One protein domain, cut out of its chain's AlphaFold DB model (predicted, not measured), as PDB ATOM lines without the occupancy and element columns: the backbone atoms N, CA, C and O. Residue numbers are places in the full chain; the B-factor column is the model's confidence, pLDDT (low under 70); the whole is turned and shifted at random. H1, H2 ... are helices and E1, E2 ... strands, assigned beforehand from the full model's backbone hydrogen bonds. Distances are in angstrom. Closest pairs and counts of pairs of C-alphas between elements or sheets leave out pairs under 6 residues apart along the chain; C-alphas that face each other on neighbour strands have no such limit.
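Overview. This is residues 14 to 86 of the 87 residues of an uncharacterized protein of Lentibacillus salicampi (UniProt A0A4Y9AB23). A small head, made of a three-stranded antiparallel sheet and three short helices, has one long helical arm. The short helices H1, H2 and H3 follow one another in an arc that begins beside the sheet at H1 and comes back to it at H3; the long helix H4 starts near E1, and residues 72 to 86 stick out from the head. The printed part has 73 residues, with three named strands and then four named helices in the order E1 E2 E3 H1 H2 H3 H4, and the class is mixed, helices and strands. The sheet's order is E1, E2, E3. The whole is loose, with a radius of gyration of the C-alphas of 14.9 A, and elongated, spanning 52 by 28 by 19 A.

Arrangement. The sheet is a meander, each strand the antiparallel neighbour of the one before: E1, residues 14 to 20, E2, residues 23 to 30, and E3, residues 32 to 37. E1 and E2 form a hairpin at 159 degrees, with N 18 and O 25 2.8 A apart, within hydrogen-bond range. E2 and E3 form a hairpin at 158 degrees, with N 28 and O 34 2.8 A apart, within hydrogen-bond range. H1, residues 38 to 41, stands at the sheet's level, at a height over the sheet of 2.4 A; its closest C-alphas with E2 are those of Ile 24 and Trp 38, 5.2 A apart. H2, residues 47 to 54, is close to H1 but not clearly touching it, the closest C-alphas being those of Val 41 and Lys 50, 5.8 A apart. H2 only grazes the sheet, with residues 49 to 53. H3, residues 57 to 61, and H2 meet only through their link. H3 only grazes the sheet, and its closest C-alphas with E1 are those of Thr 17 and Ile 60, 7.0 A apart. H4, residues 67 to 84, only grazes the sheet with residues 67 to 71; the closest C-alphas of E1 and H4 are those of Ala 16 and Val 67, 5.2 A apart. H4 is apart from H1, H2 and H3. In H2, H3 and H4 every O i to N i+4 pair is within hydrogen-bond range; H1 is too short for such a pair.

Along the chain. E1 begins at C-alpha 14, (4.948, 27.093, -4.958), and is 16.6 A long. E2 is 21.4 A long and E3 16.5 A. H1 spans 5.2 A, H2 10.2 A and H3 6.0 A. H4 runs 25.8 A from C-alpha 67, (-5.959, 24.941, -5.298), to C-alpha 84, (-6.786, 4.198, -20.649).

Size, cuts and confidence. The two C-alphas farthest apart are those of Pro 45 and Arg 86, at 51.8 A. Without residues 72 to 86, which stand free, the body spans 30 by 24 by 19 A. The printed part has no cut, and its links are tight. The mean pLDDT of the printed part is 82.1, and residues 80 to 86 are under 70.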
ATOM      1  N   LEU A  14       6.385  26.844  -5.067       86.88
ATOM      2  CA  LEU A  14       4.948  27.093  -4.958       86.88
ATOM      3  C   LEU A  14       4.210  25.841  -5.460       86.88
ATOM      4  O   LEU A  14       4.595  25.254  -6.466       86.88
ATOM      5  N   ILE A  15       3.222  25.369  -4.710       85.38
ATOM      6  CA  ILE A  15       2.382  24.228  -5.087       85.38
ATOM      7  C   ILE A  15       1.068  24.755  -5.648       85.38
ATOM      8  O   ILE A  15       0.666  24.378  -6.744       85.38
ATOM      9  N   ALA A  16       0.424  25.623  -4.873       87.50
ATOM     10  CA  ALA A  16      -0.868  26.198  -5.184       87.50
ATOM     11  C   ALA A  16      -1.061  27.517  -4.432       87.50
ATOM     12  O   ALA A  16      -0.390  27.792  -3.431       87.50
ATOM     13  N   THR A  17      -2.003  28.313  -4.913       89.88
ATOM     14  CA  THR A  17      -2.579  29.449  -4.204       89.88
ATOM     15  C   THR A  17      -3.974  29.089  -3.712       89.88
ATOM     16  O   THR A  17      -4.670  28.310  -4.343       89.88
ATOM     17  N   GLU A  18      -4.405  29.663  -2.603       88.19
ATOM     18  CA  GLU A  18      -5.764  29.512  -2.087       88.19
ATOM     19  C   GLU A  18      -6.406  30.890  -2.013       88.19
ATOM     20  O   GLU A  18      -5.892  31.787  -1.338       88.19
ATOM     21  N   LYS A  19      -7.522  31.090  -2.710       85.44
ATOM     22  CA  LYS A  19      -8.233  32.362  -2.650       85.44
ATOM     23  C   LYS A  19      -9.010  32.470  -1.339       85.44
ATOM     24  O   LYS A  19      -9.991  31.770  -1.112       85.44
ATOM     25  N   LEU A  20      -8.571  33.368  -0.461       84.50
ATOM     26  CA  LEU A  20      -9.224  33.648   0.815       84.50
ATOM     27  C   LEU A  20     -10.171  34.846   0.658       84.50
ATOM     28  O   LEU A  20      -9.983  35.701  -0.202       84.50
ATOM     29  N   ALA A  21     -11.157  34.966   1.551       82.75
ATOM     30  CA  ALA A  21     -12.188  36.010   1.480       82.75
ATOM     31  C   ALA A  21     -11.652  37.461   1.422       82.75
ATOM     32  O   ALA A  21     -12.363  38.352   0.974       82.75
ATOM     33  N   ASN A  22     -10.420  37.708   1.881       87.75
ATOM     34  CA  ASN A  22      -9.759  39.021   1.846       87.75
ATOM     35  C   ASN A  22      -8.249  38.928   1.555       87.75
ATOM     36  O   ASN A  22      -7.515  39.883   1.801       87.75
ATOM     37  N   ASP A  23      -7.753  37.767   1.122       89.50
ATOM     38  CA  ASP A  23      -6.319  37.553   0.912       89.50
ATOM     39  C   ASP A  23      -6.066  36.402  -0.071       89.50
ATOM     40  O   ASP A  23      -7.004  35.775  -0.555       89.50
ATOM     41  N   ILE A  24      -4.801  36.097  -0.349       90.00
ATOM     42  CA  ILE A  24      -4.419  34.944  -1.163       90.00
ATOM     43  C   ILE A  24      -3.417  34.128  -0.348       90.00
ATOM     44  O   ILE A  24      -2.329  34.599  -0.014       90.00
ATOM     45  N   GLY A  25      -3.794  32.906   0.012       90.56
ATOM     46  CA  GLY A  25      -2.899  31.918   0.593       90.56
ATOM     47  C   GLY A  25      -1.919  31.404  -0.459       90.56
ATOM     48  O   GLY A  25      -2.287  31.168  -1.601       90.56
ATOM     49  N   LEU A  26      -0.659  31.229  -0.089       89.94
ATOM     50  CA  LEU A  26       0.408  30.697  -0.930       89.94
ATOM     51  C   LEU A  26       0.943  29.446  -0.258       89.94
ATOM     52  O   LEU A  26       1.533  29.531   0.819       89.94
ATOM     53  N   ILE A  27       0.767  28.294  -0.885       89.50
ATOM     54  CA  ILE A  27       1.232  27.018  -0.356       89.50
ATOM     55  C   ILE A  27       2.571  26.711  -1.014       89.50
ATOM     56  O   ILE A  27       2.632  26.407  -2.203       89.50
ATOM     57  N   VAL A  28       3.659  26.806  -0.254       88.25
ATOM     58  CA  VAL A  28       5.024  26.572  -0.734       88.25
ATOM     59  C   VAL A  28       5.615  25.342  -0.070       88.25
ATOM     60  O   VAL A  28       5.553  25.175   1.142       88.25
ATOM     61  N   LEU A  29       6.258  24.500  -0.868       84.62
ATOM     62  CA  LEU A  29       7.084  23.404  -0.398       84.62
ATOM     63  C   LEU A  29       8.517  23.895  -0.183       84.62
ATOM     64  O   LEU A  29       9.167  24.330  -1.139       84.62
ATOM     65  N   CYS A  30       9.010  23.814   1.052       75.56
ATOM     66  CA  CYS A  30      10.396  24.121   1.383       75.56
ATOM     67  C   CYS A  30      10.823  23.356   2.644       75.56
ATOM     68  O   CYS A  30      10.486  23.773   3.750       75.56
ATOM     69  N   PRO A  31      11.689  22.338   2.497       77.19
ATOM     70  CA  PRO A  31      11.636  21.007   3.154       77.19
ATOM     71  C   PRO A  31      10.290  20.497   3.701       77.19
ATOM     72  O   PRO A  31       9.941  19.345   3.474       77.19
ATOM     73  N   GLU A  32       9.523  21.348   4.370       82.06
ATOM     74  CA  GLU A  32       8.167  21.128   4.852       82.06
ATOM     75  C   GLU A  32       7.185  22.054   4.105       82.06
ATOM     76  O   GLU A  32       7.575  23.122   3.612       82.06
ATOM     77  N   PRO A  33       5.906  21.669   3.979       84.31
ATOM     78  CA  PRO A  33       4.881  22.545   3.430       84.31
ATOM     79  C   PRO A  33       4.648  23.743   4.359       84.31
ATOM     80  O   PRO A  33       4.457  23.593   5.566       84.31
ATOM     81  N   ARG A  34       4.662  24.948   3.791       87.38
ATOM     82  CA  ARG A  34       4.400  26.204   4.496       87.38
ATOM     83  C   ARG A  34       3.374  27.036   3.753       87.38
ATOM     84  O   ARG A  34       3.434  27.172   2.534       87.38
ATOM     85  N   ASN A  35       2.500  27.669   4.527       88.88
ATOM     86  CA  ASN A  35       1.465  28.544   4.005       88.88
ATOM     87  C   ASN A  35       1.833  29.991   4.322       88.88
ATOM     88  O   ASN A  35       2.029  30.363   5.480       88.88
ATOM     89  N   TYR A  36       1.909  30.813   3.287       88.19
ATOM     90  CA  TYR A  36       2.141  32.243   3.392       88.19
ATOM     91  C   TYR A  36       0.893  33.005   2.963       88.19
ATOM     92  O   TYR A  36       0.051  32.483   2.245       88.19
ATOM     93  N   LYS A  37       0.760  34.251   3.412       90.25
ATOM     94  CA  LYS A  37      -0.309  35.146   2.959       90.25
ATOM     95  C   LYS A  37       0.277  36.163   2.000       90.25
ATOM     96  O   LYS A  37       1.302  36.773   2.322       90.25
ATOM     97  N   TRP A  38      -0.371  36.366   0.864       90.25
ATOM     98  CA  TRP A  38       0.086  37.254  -0.199       90.25
ATOM     99  C   TRP A  38       0.319  38.674   0.306       90.25
ATOM    100  O   TRP A  38       1.374  39.252   0.041       90.25
ATOM    101  N   ARG A  39      -0.563  39.200   1.169       89.94
ATOM    102  CA  ARG A  39      -0.350  40.524   1.780       89.94
ATOM    103  C   ARG A  39       0.957  40.659   2.560       89.94
ATOM    104  O   ARG A  39       1.480  41.762   2.683       89.94
ATOM    105  N   TYR A  40       1.482  39.560   3.107       88.69
ATOM    106  CA  TYR A  40       2.713  39.565   3.895       88.69
ATOM    107  C   TYR A  40       3.969  39.357   3.052       88.69
ATOM    108  O   TYR A  40       5.057  39.644   3.541       88.69
ATOM    109  N   VAL A  41       3.841  38.933   1.789       87.00
ATOM    110  CA  VAL A  41       4.979  38.733   0.876       87.00
ATOM    111  C   VAL A  41       5.816  40.001   0.740       87.00
ATOM    112  O   VAL A  41       7.042  39.946   0.817       87.00
ATOM    113  N   LYS A  42       5.172  41.168   0.617       84.12
ATOM    114  CA  LYS A  42       5.875  42.457   0.477       84.12
ATOM    115  C   LYS A  42       6.774  42.778   1.679       84.12
ATOM    116  O   LYS A  42       7.830  43.388   1.490       84.12
ATOM    117  N   SER A  43       6.380  42.309   2.864       86.62
ATOM    118  CA  SER A  43       7.070  42.518   4.142       86.62
ATOM    119  C   SER A  43       7.909  41.316   4.589       86.62
ATOM    120  O   SER A  43       8.367  41.298   5.730       86.62
ATOM    121  N   MET A  44       8.109  40.299   3.741       85.81
ATOM    122  CA  MET A  44       8.952  39.164   4.110       85.81
ATOM    123  C   MET A  44      10.422  39.583   4.252       85.81
ATOM    124  O   MET A  44      10.928  40.320   3.404       85.81
ATOM    125  N   PRO A  45      11.122  39.076   5.284       83.19
ATOM    126  CA  PRO A  45      12.552  39.320   5.459       83.19
ATOM    127  C   PRO A  45      13.404  38.546   4.443       83.19
ATOM    128  O   PRO A  45      14.495  38.980   4.083       83.19
ATOM    129  N   ASP A  46      12.910  37.400   3.966       84.00
ATOM    130  CA  ASP A  46      13.605  36.569   2.987       84.00
ATOM    131  C   ASP A  46      13.409  37.158   1.582       84.00
ATOM    132  O   ASP A  46      12.308  37.195   1.031       84.00
ATOM    133  N   SER A  47      14.495  37.697   1.027       84.81
ATOM    134  CA  SER A  47      14.460  38.394  -0.261       84.81
ATOM    135  C   SER A  47      14.333  37.428  -1.441       84.81
ATOM    136  O   SER A  47      13.777  37.802  -2.468       84.81
ATOM    137  N   GLU A  48      14.795  36.182  -1.292       85.69
ATOM    138  CA  GLU A  48      14.752  35.168  -2.350       85.69
ATOM    139  C   GLU A  48      13.320  34.681  -2.587       85.69
ATOM    140  O   GLU A  48      12.843  34.690  -3.724       85.69
ATOM    141  N   ILE A  49      12.603  34.319  -1.518       84.31
ATOM    142  CA  ILE A  49      11.201  33.900  -1.625       84.31
ATOM    143  C   ILE A  49      10.304  35.065  -2.061       84.31
ATOM    144  O   ILE A  49       9.361  34.877  -2.830       84.31
ATOM    145  N   LYS A  50      10.613  36.288  -1.615       88.44
ATOM    146  CA  LYS A  50       9.897  37.494  -2.025       88.44
ATOM    147  C   LYS A  50      10.053  37.741  -3.521       88.44
ATOM    148  O   LYS A  50       9.048  37.920  -4.199       88.44
ATOM    149  N   ASP A  51      11.280  37.731  -4.033       87.31
ATOM    150  CA  ASP A  51      11.559  37.901  -5.462       87.31
ATOM    151  C   ASP A  51      10.892  36.800  -6.299       87.31
ATOM    152  O   ASP A  51      10.273  37.069  -7.325       87.31
ATOM    153  N   TYR A  52      10.918  35.562  -5.800       87.12
ATOM    154  CA  TYR A  52      10.225  34.434  -6.409       87.12
ATOM    155  C   TYR A  52       8.712  34.662  -6.549       87.12
ATOM    156  O   TYR A  52       8.163  34.499  -7.637       87.12
ATOM    157  N   PHE A  53       8.044  35.075  -5.474       87.50
ATOM    158  CA  PHE A  53       6.617  35.385  -5.496       87.50
ATOM    159  C   PHE A  53       6.291  36.604  -6.362       87.50
ATOM    160  O   PHE A  53       5.317  36.578  -7.108       87.50
ATOM    161  N   MET A  54       7.110  37.655  -6.293       86.56
ATOM    162  CA  MET A  54       6.934  38.864  -7.101       86.56
ATOM    163  C   MET A  54       7.086  38.566  -8.599       86.56
ATOM    164  O   MET A  54       6.351  39.125  -9.404       86.56
ATOM    165  N   SER A  55       7.961  37.632  -8.983       87.50
ATOM    166  CA  SER A  55       8.098  37.196 -10.377       87.50
ATOM    167  C   SER A  55       6.845  36.507 -10.931       87.50
ATOM    168  O   SER A  55       6.714  36.407 -12.147       87.50
ATOM    169  N   MET A  56       5.954  36.014 -10.069       86.12
ATOM    170  CA  MET A  56       4.689  35.366 -10.436       86.12
ATOM    171  C   MET A  56       3.483  36.168  -9.938       86.12
ATOM    172  O   MET A  56       2.393  35.619  -9.809       86.12
ATOM    173  N   GLN A  57       3.677  37.451  -9.621       88.75
ATOM    174  CA  GLN A  57       2.637  38.299  -9.050       88.75
ATOM    175  C   GLN A  57       1.377  38.310  -9.920       88.75
ATOM    176  O   GLN A  57       0.297  38.056  -9.401       88.75
ATOM    177  N   ASP A  58       1.527  38.551 -11.223       86.94
ATOM    178  CA  ASP A  58       0.397  38.622 -12.153       86.94
ATOM    179  C   ASP A  58      -0.395  37.304 -12.157       86.94
ATOM    180  O   ASP A  58      -1.593  37.298 -11.885       86.94
ATOM    181  N   ASP A  59       0.300  36.169 -12.311       86.88
ATOM    182  CA  ASP A  59      -0.301  34.833 -12.283       86.88
ATOM    183  C   ASP A  59      -0.978  34.511 -10.925       86.88
ATOM    184  O   ASP A  59      -2.021  33.856 -10.891       86.88
ATOM    185  N   ILE A  60      -0.424  34.971  -9.797       86.12
ATOM    186  CA  ILE A  60      -1.012  34.780  -8.459       86.12
ATOM    187  C   ILE A  60      -2.276  35.629  -8.288       86.12
ATOM    188  O   ILE A  60      -3.286  35.128  -7.794       86.12
ATOM    189  N   GLU A  61      -2.244  36.896  -8.703       84.25
ATOM    190  CA  GLU A  61      -3.375  37.821  -8.575       84.25
ATOM    191  C   GLU A  61      -4.563  37.399  -9.450       84.25
ATOM    192  O   GLU A  61      -5.717  37.533  -9.034       84.25
ATOM    193  N   VAL A  62      -4.301  36.812 -10.624       85.56
ATOM    194  CA  VAL A  62      -5.350  36.247 -11.491       85.56
ATOM    195  C   VAL A  62      -5.808  34.845 -11.068       85.56
ATOM    196  O   VAL A  62      -6.777  34.335 -11.631       85.56
ATOM    197  N   GLY A  63      -5.155  34.219 -10.081       82.88
ATOM    198  CA  GLY A  63      -5.510  32.887  -9.578       82.88
ATOM    199  C   GLY A  63      -5.091  31.733 -10.497       82.88
ATOM    200  O   GLY A  63      -5.747  30.696 -10.528       82.88
ATOM    201  N   ALA A  64      -4.003  31.877 -11.257       82.50
ATOM    202  CA  ALA A  64      -3.520  30.842 -12.180       82.50
ATOM    203  C   ALA A  64      -3.051  29.550 -11.476       82.50
ATOM    204  O   ALA A  64      -2.969  28.493 -12.109       82.50
ATOM    205  N   PHE A  65      -2.748  29.636 -10.178       82.88
ATOM    206  CA  PHE A  65      -2.250  28.535  -9.349       82.88
ATOM    207  C   PHE A  65      -3.283  28.025  -8.341       82.88
ATOM    208  O   PHE A  65      -2.898  27.367  -7.376       82.88
ATOM    209  N   ASP A  66      -4.565  28.346  -8.517       85.50
ATOM    210  CA  ASP A  66      -5.571  28.080  -7.493       85.50
ATOM    211  C   ASP A  66      -5.677  26.587  -7.124       85.50
ATOM    212  O   ASP A  66      -5.593  25.705  -7.984       85.50
ATOM    213  N   VAL A  67      -5.835  26.298  -5.833       83.56
ATOM    214  CA  VAL A  67      -5.959  24.941  -5.298       83.56
ATOM    215  C   VAL A  67      -7.197  24.236  -5.847       83.56
ATOM    216  O   VAL A  67      -7.146  23.027  -6.071       83.56
ATOM    217  N   GLU A  68      -8.268  24.974  -6.147       81.12
ATOM    218  CA  GLU A  68      -9.447  24.422  -6.815       81.12
ATOM    219  C   GLU A  68      -9.097  23.942  -8.230       81.12
ATOM    220  O   GLU A  68      -9.469  22.837  -8.624       81.12
ATOM    221  N   LEU A  69      -8.288  24.718  -8.963       77.75
ATOM    222  CA  LEU A  69      -7.801  24.335 -10.292       77.75
ATOM    223  C   LEU A  69      -6.836  23.145 -10.228       77.75
ATOM    224  O   LEU A  69      -6.858  22.299 -11.118       77.75
ATOM    225  N   LEU A  70      -6.008  23.054  -9.182       77.75
ATOM    226  CA  LEU A  70      -5.140  21.895  -8.955       77.75
ATOM    227  C   LEU A  70      -5.964  20.633  -8.671       77.75
ATOM    228  O   LEU A  70      -5.654  19.567  -9.200       77.75
ATOM    229  N   HIS A  71      -6.997  20.744  -7.834       78.12
ATOM    230  CA  HIS A  71      -7.877  19.623  -7.521       78.12
ATOM    231  C   HIS A  71      -8.618  19.145  -8.770       78.12
ATOM    232  O   HIS A  71      -8.621  17.949  -9.056       78.12
ATOM    233  N   GLN A  72      -9.148  20.083  -9.556       76.69
ATOM    234  CA  GLN A  72      -9.804  19.785 -10.824       76.69
ATOM    235  C   GLN A  72      -8.847  19.103 -11.814       76.69
ATOM    236  O   GLN A  72      -9.166  18.034 -12.325       76.69
ATOM    237  N   ALA A  73      -7.638  19.641 -12.006       70.19
ATOM    238  CA  ALA A  73      -6.638  19.040 -12.891       70.19
ATOM    239  C   ALA A  73      -6.229  17.624 -12.449       70.19
ATOM    240  O   ALA A  73      -5.936  16.773 -13.287       70.19
ATOM    241  N   ARG A  74      -6.212  17.354 -11.135       74.81
ATOM    242  CA  ARG A  74      -5.921  16.015 -10.611       74.81
ATOM    243  C   ARG A  74      -7.057  15.036 -10.889       74.81
ATOM    244  O   ARG A  74      -6.778  13.924 -11.319       74.81
ATOM    245  N   LEU A  75      -8.306  15.457 -10.691       76.25
ATOM    246  CA  LEU A  75      -9.483  14.648 -11.018       76.25
ATOM    247  C   LEU A  75      -9.527  14.314 -12.515       76.25
ATOM    248  O   LEU A  75      -9.706  13.153 -12.867       76.25
ATOM    249  N   GLU A  76      -9.277  15.296 -13.385       73.06
ATOM    250  CA  GLU A  76      -9.218  15.087 -14.839       73.06
ATOM    251  C   GLU A  76      -8.109  14.090 -15.234       73.06
ATOM    252  O   GLU A  76      -8.323  13.234 -16.091       73.06
ATOM    253  N   ALA A  77      -6.941  14.146 -14.586       70.44
ATOM    254  CA  ALA A  77      -5.841  13.212 -14.842       70.44
ATOM    255  C   ALA A  77      -6.115  11.783 -14.323       70.44
ATOM    256  O   ALA A  77      -5.725  10.802 -14.964       70.44
ATOM    257  N   GLU A  78      -6.781  11.653 -13.169       72.00
ATOM    258  CA  GLU A  78      -7.203  10.360 -12.611       72.00
ATOM    259  C   GLU A  78      -8.284   9.705 -13.490       72.00
ATOM    260  O   GLU A  78      -8.232   8.498 -13.733       72.00
ATOM    261  N   GLU A  79      -9.215  10.493 -14.034       71.44
ATOM    262  CA  GLU A  79     -10.273  10.013 -14.930       71.44
ATOM    263  C   GLU A  79      -9.716   9.541 -16.285       71.44
ATOM    264  O   GLU A  79     -10.094   8.472 -16.767       71.44
ATOM    265  N   GLN A  80      -8.744  10.264 -16.856       62.97
ATOM    266  CA  GLN A  80      -8.045   9.850 -18.081       62.97
ATOM    267  C   GLN A  80      -7.226   8.567 -17.880       62.97
ATOM    268  O   GLN A  80      -7.324   7.643 -18.685       62.97
ATOM    269  N   SER A  81      -6.499   8.454 -16.763       67.19
ATOM    270  CA  SER A  81      -5.736   7.235 -16.447       67.19
ATOM    271  C   SER A  81      -6.644   6.019 -16.218       67.19
ATOM    272  O   SER A  81      -6.285   4.896 -16.567       67.19
ATOM    273  N   ALA A  82      -7.830   6.220 -15.632       66.62
ATOM    274  CA  ALA A  82      -8.816   5.158 -15.441       66.62
ATOM    275  C   ALA A  82      -9.506   4.733 -16.751       66.62
ATOM    276  O   ALA A  82      -9.949   3.585 -16.854       66.62
ATOM    277  N   ALA A  83      -9.605   5.636 -17.731       62.53
ATOM    278  CA  ALA A  83     -10.124   5.345 -19.063       62.53
ATOM    279  C   ALA A  83      -9.118   4.533 -19.897       62.53
ATOM    280  O   ALA A  83      -9.494   3.490 -20.422       62.53
ATOM    281  N   GLU A  84      -7.840   4.925 -19.916       60.25
ATOM    282  CA  GLU A  84      -6.786   4.198 -20.649       60.25
ATOM    283  C   GLU A  84      -6.506   2.800 -20.068       60.25
ATOM    284  O   GLU A  84      -6.140   1.883 -20.792       60.25
ATOM    285  N   ALA A  85      -6.718   2.589 -18.765       60.81
ATOM    286  CA  ALA A  85      -6.569   1.271 -18.138       60.81
ATOM    287  C   ALA A  85      -7.722   0.290 -18.452       60.81
ATOM    288  O   ALA A  85      -7.691  -0.858 -17.998       60.81
ATOM    289  N   ARG A  86      -8.763   0.741 -19.164       58.00
ATOM    290  CA  ARG A  86      -9.935  -0.059 -19.556       58.00
ATOM    291  C   ARG A  86      -9.993  -0.377 -21.055       58.00
ATOM    292  O   ARG A  86     -10.956  -1.030 -21.464       58.00
TER     293      ARG A  86